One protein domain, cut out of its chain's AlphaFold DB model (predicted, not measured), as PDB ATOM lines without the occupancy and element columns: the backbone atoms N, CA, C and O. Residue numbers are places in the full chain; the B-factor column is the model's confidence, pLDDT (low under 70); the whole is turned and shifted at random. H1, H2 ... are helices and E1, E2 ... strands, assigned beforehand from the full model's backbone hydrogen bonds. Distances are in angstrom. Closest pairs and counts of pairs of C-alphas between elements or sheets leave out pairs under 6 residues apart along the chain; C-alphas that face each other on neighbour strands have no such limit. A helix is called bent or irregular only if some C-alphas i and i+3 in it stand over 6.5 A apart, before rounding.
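This is residues 16 to 72 of the 72 residues of the protein "Predicted protein" of Chlamydomonas reinhardtii (UniProt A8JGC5). This is a small, rounded, loop-rich domain, with a short two-stranded hairpin, E1 and E2, toward one end of its long axis and the helix H2 reaching to the other end. The short helix H1 sits beside both, near E1 and against H2, while residues 16 to 31, a long stretch with no named element, loop past the E2 side of the hairpin and then round to H1. The printed part has 57 residues with two named helices and two named strands, in the order H1, E1, E2, H2; the sheet has the order E1 - E2 and is antiparallel. The class is mixed, helices and strands, though only 26 of the 57 residues are in named elements. The whole is compact, with a radius of gyration of the C-alphas of 10.0 A, and the C-alphas span 28 by 22 by 15 A.

Begin at C-alpha 16, at (283.721, 103.123, 187.706), and read on through residues 16 to 31, which hold no named element; their C-alphas lie 6 to 13 A from the mean of all C-alphas. Next comes H1, residues 32 to 36, whose first C-alpha is found at (277.208, 112.331, 199.941); from there it measures 6.5 A to its last. After a tight link of 4 residues you reach E1, residues 41 to 44, which is 9.3 A long from first to last C-alpha. Two residues further on, E2 begins; it holds residues 47 to 50 and measures 10.5 A. A short link of 6 residues then leads to H2, residues 57 to 69. Find its C-alpha 57 at (263.117, 104.730, 187.458); from there the helix runs 18.4 A to C-alpha 69 at (274.027, 117.092, 195.734). Residues 70 to 72 follow it and close the chain.

Start with the sheet, where E1 and E2 form a hairpin joined by a tight link. The two strands are antiparallel neighbours, with 132 degrees between their N-to-C directions. Look for C-alphas that face each other at 41 and 50, 4.6 A apart, and at 43 and 48, also 4.6 A apart. Across this pair, N 42 and O 49 are within hydrogen-bond range at 2.9 A, and N 44 and O 47 at 3.0 A. From the sheet move to H1: the closest C-alphas of H1 and E1 are those of Arg 34 and Phe 41, 5.0 A apart. For H1 and E2 the closest C-alphas are those of Arg 34 and Ser 48, at 7.4 A. On to H2: H1 and H2 touch, with 11 pairs of C-alphas within 8 A, and the closest are those of Cys 33 and Ala 66, 4.7 A apart. E1 and H2 are apart, but only just, with their closest C-alphas at 8.3 A. In H1 and H2 every O i to N i+4 pair is within hydrogen-bond range, and neither helix is bent.

Compare C-alpha 46 in the link between E1 and E2 with C-alpha 57 at the first residue of H2: those of Arg 46 and His 57 are the two farthest apart in the domain, at 29.4 A. The C-alphas of Asn 16 and Thr 72, the first and last printed residues, are 16.5 A apart. The printed part has no cut, and no link between named elements is long. Read the B-factor column for the model's confidence: the mean pLDDT of the printed part is 97.4, and no printed residue is under 70.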
ATOM      1  N   ASN A  16     285.144 103.194 188.026       98.50
ATOM      2  CA  ASN A  16     283.721 103.123 187.706       98.50
ATOM      3  C   ASN A  16     283.428 101.901 186.829       98.50
ATOM      4  O   ASN A  16     284.149 101.626 185.870       98.50
ATOM      5  N   VAL A  17     282.299 101.235 187.072       98.62
ATOM      6  CA  VAL A  17     281.731 100.327 186.070       98.62
ATOM      7  C   VAL A  17     281.275 101.118 184.842       98.62
ATOM      8  O   VAL A  17     280.812 102.256 184.956       98.62
ATOM      9  N   ALA A  18     281.378 100.511 183.658       97.19
ATOM     10  CA  ALA A  18     280.985 101.154 182.406       97.19
ATOM     11  C   ALA A  18     279.507 101.593 182.423       97.19
ATOM     12  O   ALA A  18     278.629 100.841 182.849       97.19
ATOM     13  N   GLY A  19     279.225 102.800 181.926       96.12
ATOM     14  CA  GLY A  19     277.862 103.308 181.784       96.12
ATOM     15  C   GLY A  19     277.768 104.830 181.799       96.12
ATOM     16  O   GLY A  19     278.763 105.533 181.639       96.12
ATOM     17  N   SER A  20     276.542 105.338 181.943       94.12
ATOM     18  CA  SER A  20     276.255 106.776 181.850       94.12
ATOM     19  C   SER A  20     276.543 107.538 183.141       94.12
ATOM     20  O   SER A  20     276.860 108.723 183.079       94.12
ATOM     21  N   PHE A  21     276.413 106.891 184.301       97.50
ATOM     22  CA  PHE A  21     276.822 107.478 185.574       97.50
ATOM     23  C   PHE A  21     278.288 107.152 185.830       97.50
ATOM     24  O   PHE A  21     278.706 106.005 185.666       97.50
ATOM     25  N   PHE A  22     279.049 108.142 186.282       98.06
ATOM     26  CA  PHE A  22     280.435 107.976 186.696       98.06
ATOM     27  C   PHE A  22     280.781 108.982 187.795       98.06
ATOM     28  O   PHE A  22     280.182 110.052 187.887       98.06
ATOM     29  N   VAL A  23     281.762 108.633 188.620       98.00
ATOM     30  CA  VAL A  23     282.469 109.573 189.491       98.00
ATOM     31  C   VAL A  23     283.751 109.997 188.783       98.00
ATOM     32  O   VAL A  23     284.522 109.150 188.324       98.00
ATOM     33  N   ASP A  24     283.977 111.299 188.664       96.44
ATOM     34  CA  ASP A  24     285.188 111.844 188.052       96.44
ATOM     35  C   ASP A  24     286.341 111.988 189.065       96.44
ATOM     36  O   ASP A  24     286.217 111.681 190.257       96.44
ATOM     37  N   ARG A  25     287.511 112.415 188.581       94.56
ATOM     38  CA  ARG A  25     288.722 112.568 189.407       94.56
ATOM     39  C   ARG A  25     288.657 113.705 190.430       94.56
ATOM     40  O   ARG A  25     289.528 113.762 191.294       94.56
ATOM     41  N   THR A  26     287.647 114.573 190.373       95.19
ATOM     42  CA  THR A  26     287.476 115.693 191.315       95.19
ATOM     43  C   THR A  26     286.849 115.271 192.645       95.19
ATOM     44  O   THR A  26     286.802 116.069 193.575       95.19
ATOM     45  N   CYS A  27     286.423 114.007 192.774       97.06
ATOM     46  CA  CYS A  27     285.829 113.462 193.992       97.06
ATOM     47  C   CYS A  27     286.673 113.747 195.248       97.06
ATOM     48  O   CYS A  27     287.827 113.338 195.350       97.06
ATOM     49  N   ILE A  28     286.057 114.358 196.259       97.38
ATOM     50  CA  ILE A  28     286.702 114.679 197.546       97.38
ATOM     51  C   ILE A  28     286.371 113.688 198.677       97.38
ATOM     52  O   ILE A  28     286.584 113.993 199.844       97.38
ATOM     53  N   ASP A  29     285.813 112.520 198.347       97.81
ATOM     54  CA  ASP A  29     285.378 111.483 199.304       97.81
ATOM     55  C   ASP A  29     284.441 111.982 200.428       97.81
ATOM     56  O   ASP A  29     284.527 111.546 201.569       97.81
ATOM     57  N   CYS A  30     283.508 112.885 200.107       97.69
ATOM     58  CA  CYS A  30     282.560 113.462 201.076       97.69
ATOM     59  C   CYS A  30     281.394 112.541 201.497       97.69
ATOM     60  O   CYS A  30     280.512 112.976 202.225       97.69
ATOM     61  N   ASP A  31     281.341 111.300 201.004       97.62
ATOM     62  CA  ASP A  31     280.282 110.299 201.235       97.62
ATOM     63  C   ASP A  31     278.862 110.624 200.721       97.62
ATOM     64  O   ASP A  31     278.063 109.700 200.566       97.62
ATOM     65  N   THR A  32     278.549 111.871 200.355       98.38
ATOM     66  CA  THR A  32     277.208 112.331 199.941       98.38
ATOM     67  C   THR A  32     276.525 111.405 198.922       98.38
ATOM     68  O   THR A  32     275.417 110.921 199.165       98.38
ATOM     69  N   CYS A  33     277.195 111.058 197.815       98.50
ATOM     70  CA  CYS A  33     276.616 110.177 196.793       98.50
ATOM     71  C   CYS A  33     276.344 108.746 197.287       98.50
ATOM     72  O   CYS A  33     275.341 108.141 196.907       98.50
ATOM     73  N   ARG A  34     277.202 108.223 198.173       98.25
ATOM     74  CA  ARG A  34     277.077 106.878 198.749       98.25
ATOM     75  C   ARG A  34     275.950 106.800 199.765       98.25
ATOM     76  O   ARG A  34     275.307 105.764 199.866       98.25
ATOM     77  N   TRP A  35     275.684 107.889 200.482       98.25
ATOM     78  CA  TRP A  35     274.558 107.963 201.405       98.25
ATOM     79  C   TRP A  35     273.206 107.997 200.673       98.25
ATOM     80  O   TRP A  35     272.293 107.267 201.050       98.25
ATOM     81  N   MET A  36     273.077 108.784 199.600       98.38
ATOM     82  CA  MET A  36     271.802 108.903 198.868       98.38
ATOM     83  C   MET A  36     271.495 107.720 197.947       98.38
ATOM     84  O   MET A  36     270.331 107.358 197.775       98.38
ATOM     85  N   ALA A  37     272.515 107.140 197.311       98.50
ATOM     86  CA  ALA A  37     272.345 106.069 196.331       98.50
ATOM     87  C   ALA A  37     273.386 104.947 196.535       98.50
ATOM     88  O   ALA A  37     274.211 104.703 195.649       98.50
ATOM     89  N   PRO A  38     273.346 104.233 197.679       98.31
ATOM     90  CA  PRO A  38     274.324 103.195 198.030       98.31
ATOM     91  C   PRO A  38     274.333 102.002 197.065       98.31
ATOM     92  O   PRO A  38     275.344 101.322 196.929       98.31
ATOM     93  N   GLU A  39     273.224 101.750 196.367       98.12
ATOM     94  CA  GLU A  39     273.144 100.719 195.323       98.12
ATOM     95  C   GLU A  39     273.944 101.094 194.062       98.12
ATOM     96  O   GLU A  39     274.318 100.221 193.288       98.12
ATOM     97  N   THR A  40     274.199 102.389 193.837       98.69
ATOM     98  CA  THR A  40     274.912 102.911 192.660       98.69
ATOM     99  C   THR A  40     276.361 103.262 192.979       98.69
ATOM    100  O   THR A  40     277.263 102.919 192.213       98.69
ATOM    101  N   PHE A  41     276.604 103.931 194.109       98.69
ATOM    102  CA  PHE A  41     277.923 104.446 194.478       98.69
ATOM    103  C   PHE A  41     278.516 103.676 195.658       98.69
ATOM    104  O   PHE A  41     277.888 103.530 196.703       98.69
ATOM    105  N   GLY A  42     279.775 103.262 195.521       98.62
ATOM    106  CA  GLY A  42     280.541 102.557 196.549       98.62
ATOM    107  C   GLY A  42     281.935 103.155 196.733       98.62
ATOM    108  O   GLY A  42     282.408 103.931 195.899       98.62
ATOM    109  N   ARG A  43     282.582 102.866 197.870       98.31
ATOM    110  CA  ARG A  43     283.968 103.294 198.110       98.31
ATOM    111  C   ARG A  43     284.901 102.333 197.388       98.31
ATOM    112  O   ARG A  43     284.862 101.136 197.660       98.31
ATOM    113  N   VAL A  44     285.765 102.863 196.525       98.12
ATOM    114  CA  VAL A  44     286.833 102.093 195.878       98.12
ATOM    115  C   VAL A  44     288.144 102.853 196.042       98.12
ATOM    116  O   VAL A  44     288.346 103.934 195.478       98.12
ATOM    117  N   GLY A  45     289.026 102.304 196.878       95.38
ATOM    118  CA  GLY A  45     290.216 103.005 197.348       95.38
ATOM    119  C   GLY A  45     289.851 104.149 198.299       95.38
ATOM    120  O   GLY A  45     289.174 103.935 199.304       95.38
ATOM    121  N   ARG A  46     290.314 105.366 197.986       95.56
ATOM    122  CA  ARG A  46     290.166 106.572 198.827       95.56
ATOM    123  C   ARG A  46     289.055 107.529 198.371       95.56
ATOM    124  O   ARG A  46     289.012 108.657 198.838       95.56
ATOM    125  N   GLN A  47     288.231 107.119 197.411       97.88
ATOM    126  CA  GLN A  47     287.224 107.961 196.759       97.88
ATOM    127  C   GLN A  47     286.010 107.105 196.362       97.88
ATOM    128  O   GLN A  47     286.100 105.875 196.253       97.88
ATOM    129  N   SER A  48     284.883 107.753 196.083       98.50
ATOM    130  CA  SER A  48     283.692 107.090 195.539       98.50
ATOM    131  C   SER A  48     283.885 106.662 194.079       98.50
ATOM    132  O   SER A  48     284.614 107.301 193.319       98.50
ATOM    133  N   ALA A  49     283.195 105.598 193.677       98.56
ATOM    134  CA  ALA A  49     283.047 105.158 192.292       98.56
ATOM    135  C   ALA A  49     281.633 104.607 192.071       98.56
ATOM    136  O   ALA A  49     280.959 104.204 193.024       98.56
ATOM    137  N   VAL A  50     281.179 104.578 190.821       98.69
ATOM    138  CA  VAL A  50     279.962 103.851 190.448       98.69
ATOM    139  C   VAL A  50     280.285 102.361 190.425       98.69
ATOM    140  O   VAL A  50     281.092 101.920 189.611       98.69
ATOM    141  N   VAL A  51     279.675 101.599 191.331       98.56
ATOM    142  CA  VAL A  51     279.878 100.142 191.472       98.56
ATOM    143  C   VAL A  51     278.791  99.333 190.764       98.56
ATOM    144  O   VAL A  51     279.002  98.172 190.432       98.56
ATOM    145  N   SER A  52     277.642  99.957 190.498       98.56
ATOM    146  CA  SER A  52     276.564  99.413 189.674       98.56
ATOM    147  C   SER A  52     275.811 100.562 189.012       98.56
ATOM    148  O   SER A  52     275.579 101.597 189.636       98.56
ATOM    149  N   GLN A  53     275.427 100.412 187.744       98.56
ATOM    150  CA  GLN A  53     274.604 101.423 187.080       98.56
ATOM    151  C   GLN A  53     273.163 101.342 187.609       98.56
ATOM    152  O   GLN A  53     272.633 100.240 187.765       98.56
ATOM    153  N   PRO A  54     272.494 102.480 187.862       98.12
ATOM    154  CA  PRO A  54     271.126 102.465 188.360       98.12
ATOM    155  C   PRO A  54     270.176 101.885 187.305       98.12
ATOM    156  O   PRO A  54     270.092 102.383 186.180       98.12
ATOM    157  N   THR A  55     269.421 100.857 187.684       96.81
ATOM    158  CA  THR A  55     268.413 100.217 186.832       96.81
ATOM    159  C   THR A  55     267.006 100.586 187.282       96.81
ATOM    160  O   THR A  55     266.672 100.465 188.457       96.81
ATOM    161  N   GLY A  56     266.155 100.993 186.341       97.12
ATOM    162  CA  GLY A  56     264.785 101.408 186.638       97.12
ATOM    163  C   GLY A  56     264.667 102.870 187.078       97.12
ATOM    164  O   GLY A  56     265.652 103.599 187.208       97.12
ATOM    165  N   HIS A  57     263.424 103.318 187.246       98.00
ATOM    166  CA  HIS A  57     263.117 104.730 187.458       98.00
ATOM    167  C   HIS A  57     263.628 105.249 188.810       98.00
ATOM    168  O   HIS A  57     264.369 106.227 188.845       98.00
ATOM    169  N   GLU A  58     263.298 104.571 189.910       97.94
ATOM    170  CA  GLU A  58     263.632 105.036 191.264       97.94
ATOM    171  C   GLU A  58     265.141 105.092 191.519       97.94
ATOM    172  O   GLU A  58     265.653 106.098 192.010       97.94
ATOM    173  N   ALA A  59     265.880 104.047 191.128       97.88
ATOM    174  CA  ALA A  59     267.336 104.030 191.252       97.88
ATOM    175  C   ALA A  59     267.978 105.174 190.454       97.88
ATOM    176  O   ALA A  59     268.888 105.841 190.943       97.88
ATOM    177  N   ARG A  60     267.466 105.452 189.246       98.06
ATOM    178  CA  ARG A  60     267.957 106.552 188.408       98.06
ATOM    179  C   ARG A  60     267.660 107.914 189.030       98.06
ATOM    180  O   ARG A  60     268.528 108.780 188.997       98.06
ATOM    181  N   VAL A  61     266.480 108.101 189.623       98.44
ATOM    182  CA  VAL A  61     266.133 109.331 190.352       98.44
ATOM    183  C   VAL A  61     267.076 109.538 191.538       98.44
ATOM    184  O   VAL A  61     267.661 110.614 191.646       98.44
ATOM    185  N   ARG A  62     267.313 108.509 192.365       98.44
ATOM    186  CA  ARG A  62     268.263 108.594 193.491       98.44
ATOM    187  C   ARG A  62     269.685 108.912 193.025       98.44
ATOM    188  O   ARG A  62     270.348 109.758 193.617       98.44
ATOM    189  N   ALA A  63     270.147 108.295 191.938       98.44
ATOM    190  CA  ALA A  63     271.470 108.572 191.382       98.44
ATOM    191  C   ALA A  63     271.601 110.005 190.828       98.44
ATOM    192  O   ALA A  63     272.650 110.629 190.975       98.44
ATOM    193  N   LEU A  64     270.539 110.556 190.230       98.31
ATOM    194  CA  LEU A  64     270.505 111.952 189.775       98.31
ATOM    195  C   LEU A  64     270.478 112.939 190.945       98.31
ATOM    196  O   LEU A  64     271.194 113.936 190.911       98.31
ATOM    197  N   GLN A  65     269.701 112.655 191.992       98.50
ATOM    198  CA  GLN A  65     269.734 113.432 193.235       98.50
ATOM    199  C   GLN A  65     271.146 113.424 193.827       98.50
ATOM    200  O   GLN A  65     271.677 114.476 194.172       98.50
ATOM    201  N   ALA A  66     271.791 112.255 193.837       98.50
ATOM    202  CA  ALA A  66     273.158 112.115 194.307       98.50
ATOM    203  C   ALA A  66     274.169 112.955 193.522       98.50
ATOM    204  O   ALA A  66     275.039 113.581 194.126       98.50
ATOM    205  N   LEU A  67     274.025 112.999 192.197       96.69
ATOM    206  CA  LEU A  67     274.835 113.836 191.315       96.69
ATOM    207  C   LEU A  67     274.639 115.325 191.623       96.69
ATOM    208  O   LEU A  67     275.617 116.048 191.766       96.69
ATOM    209  N   LEU A  68     273.390 115.780 191.764       97.00
ATOM    210  CA  LEU A  68     273.071 117.192 192.015       97.00
ATOM    211  C   LEU A  68     273.503 117.678 193.402       97.00
ATOM    212  O   LEU A  68     273.745 118.867 193.586       97.00
ATOM    213  N   SER A  69     273.569 116.780 194.379       97.81
ATOM    214  CA  SER A  69     274.027 117.092 195.734       97.81
ATOM    215  C   SER A  69     275.526 116.844 195.939       97.81
ATOM    216  O   SER A  69     276.046 117.144 197.012       97.81
ATOM    217  N   CYS A  70     276.236 116.304 194.941       96.56
ATOM    218  CA  CYS A  70     277.686 116.148 194.997       96.56
ATOM    219  C   CYS A  70     278.348 117.537 195.009       96.56
ATOM    220  O   CYS A  70     278.068 118.347 194.127       96.56
ATOM    221  N   PRO A  71     279.232 117.842 195.977       95.25
ATOM    222  CA  PRO A  71     279.840 119.170 196.095       95.25
ATOM    223  C   PRO A  71     280.892 119.486 195.012       95.25
ATOM    224  O   PRO A  71     281.465 120.573 195.041       95.25
ATOM    225  N   THR A  72     281.168 118.553 194.093       85.50
ATOM    226  CA  THR A  72     282.200 118.641 193.044       85.50
ATOM    227  C   THR A  72     281.667 118.129 191.719       85.50
ATOM    228  O   THR A  72     281.125 117.001 191.721       85.50
TER     229      THR A  72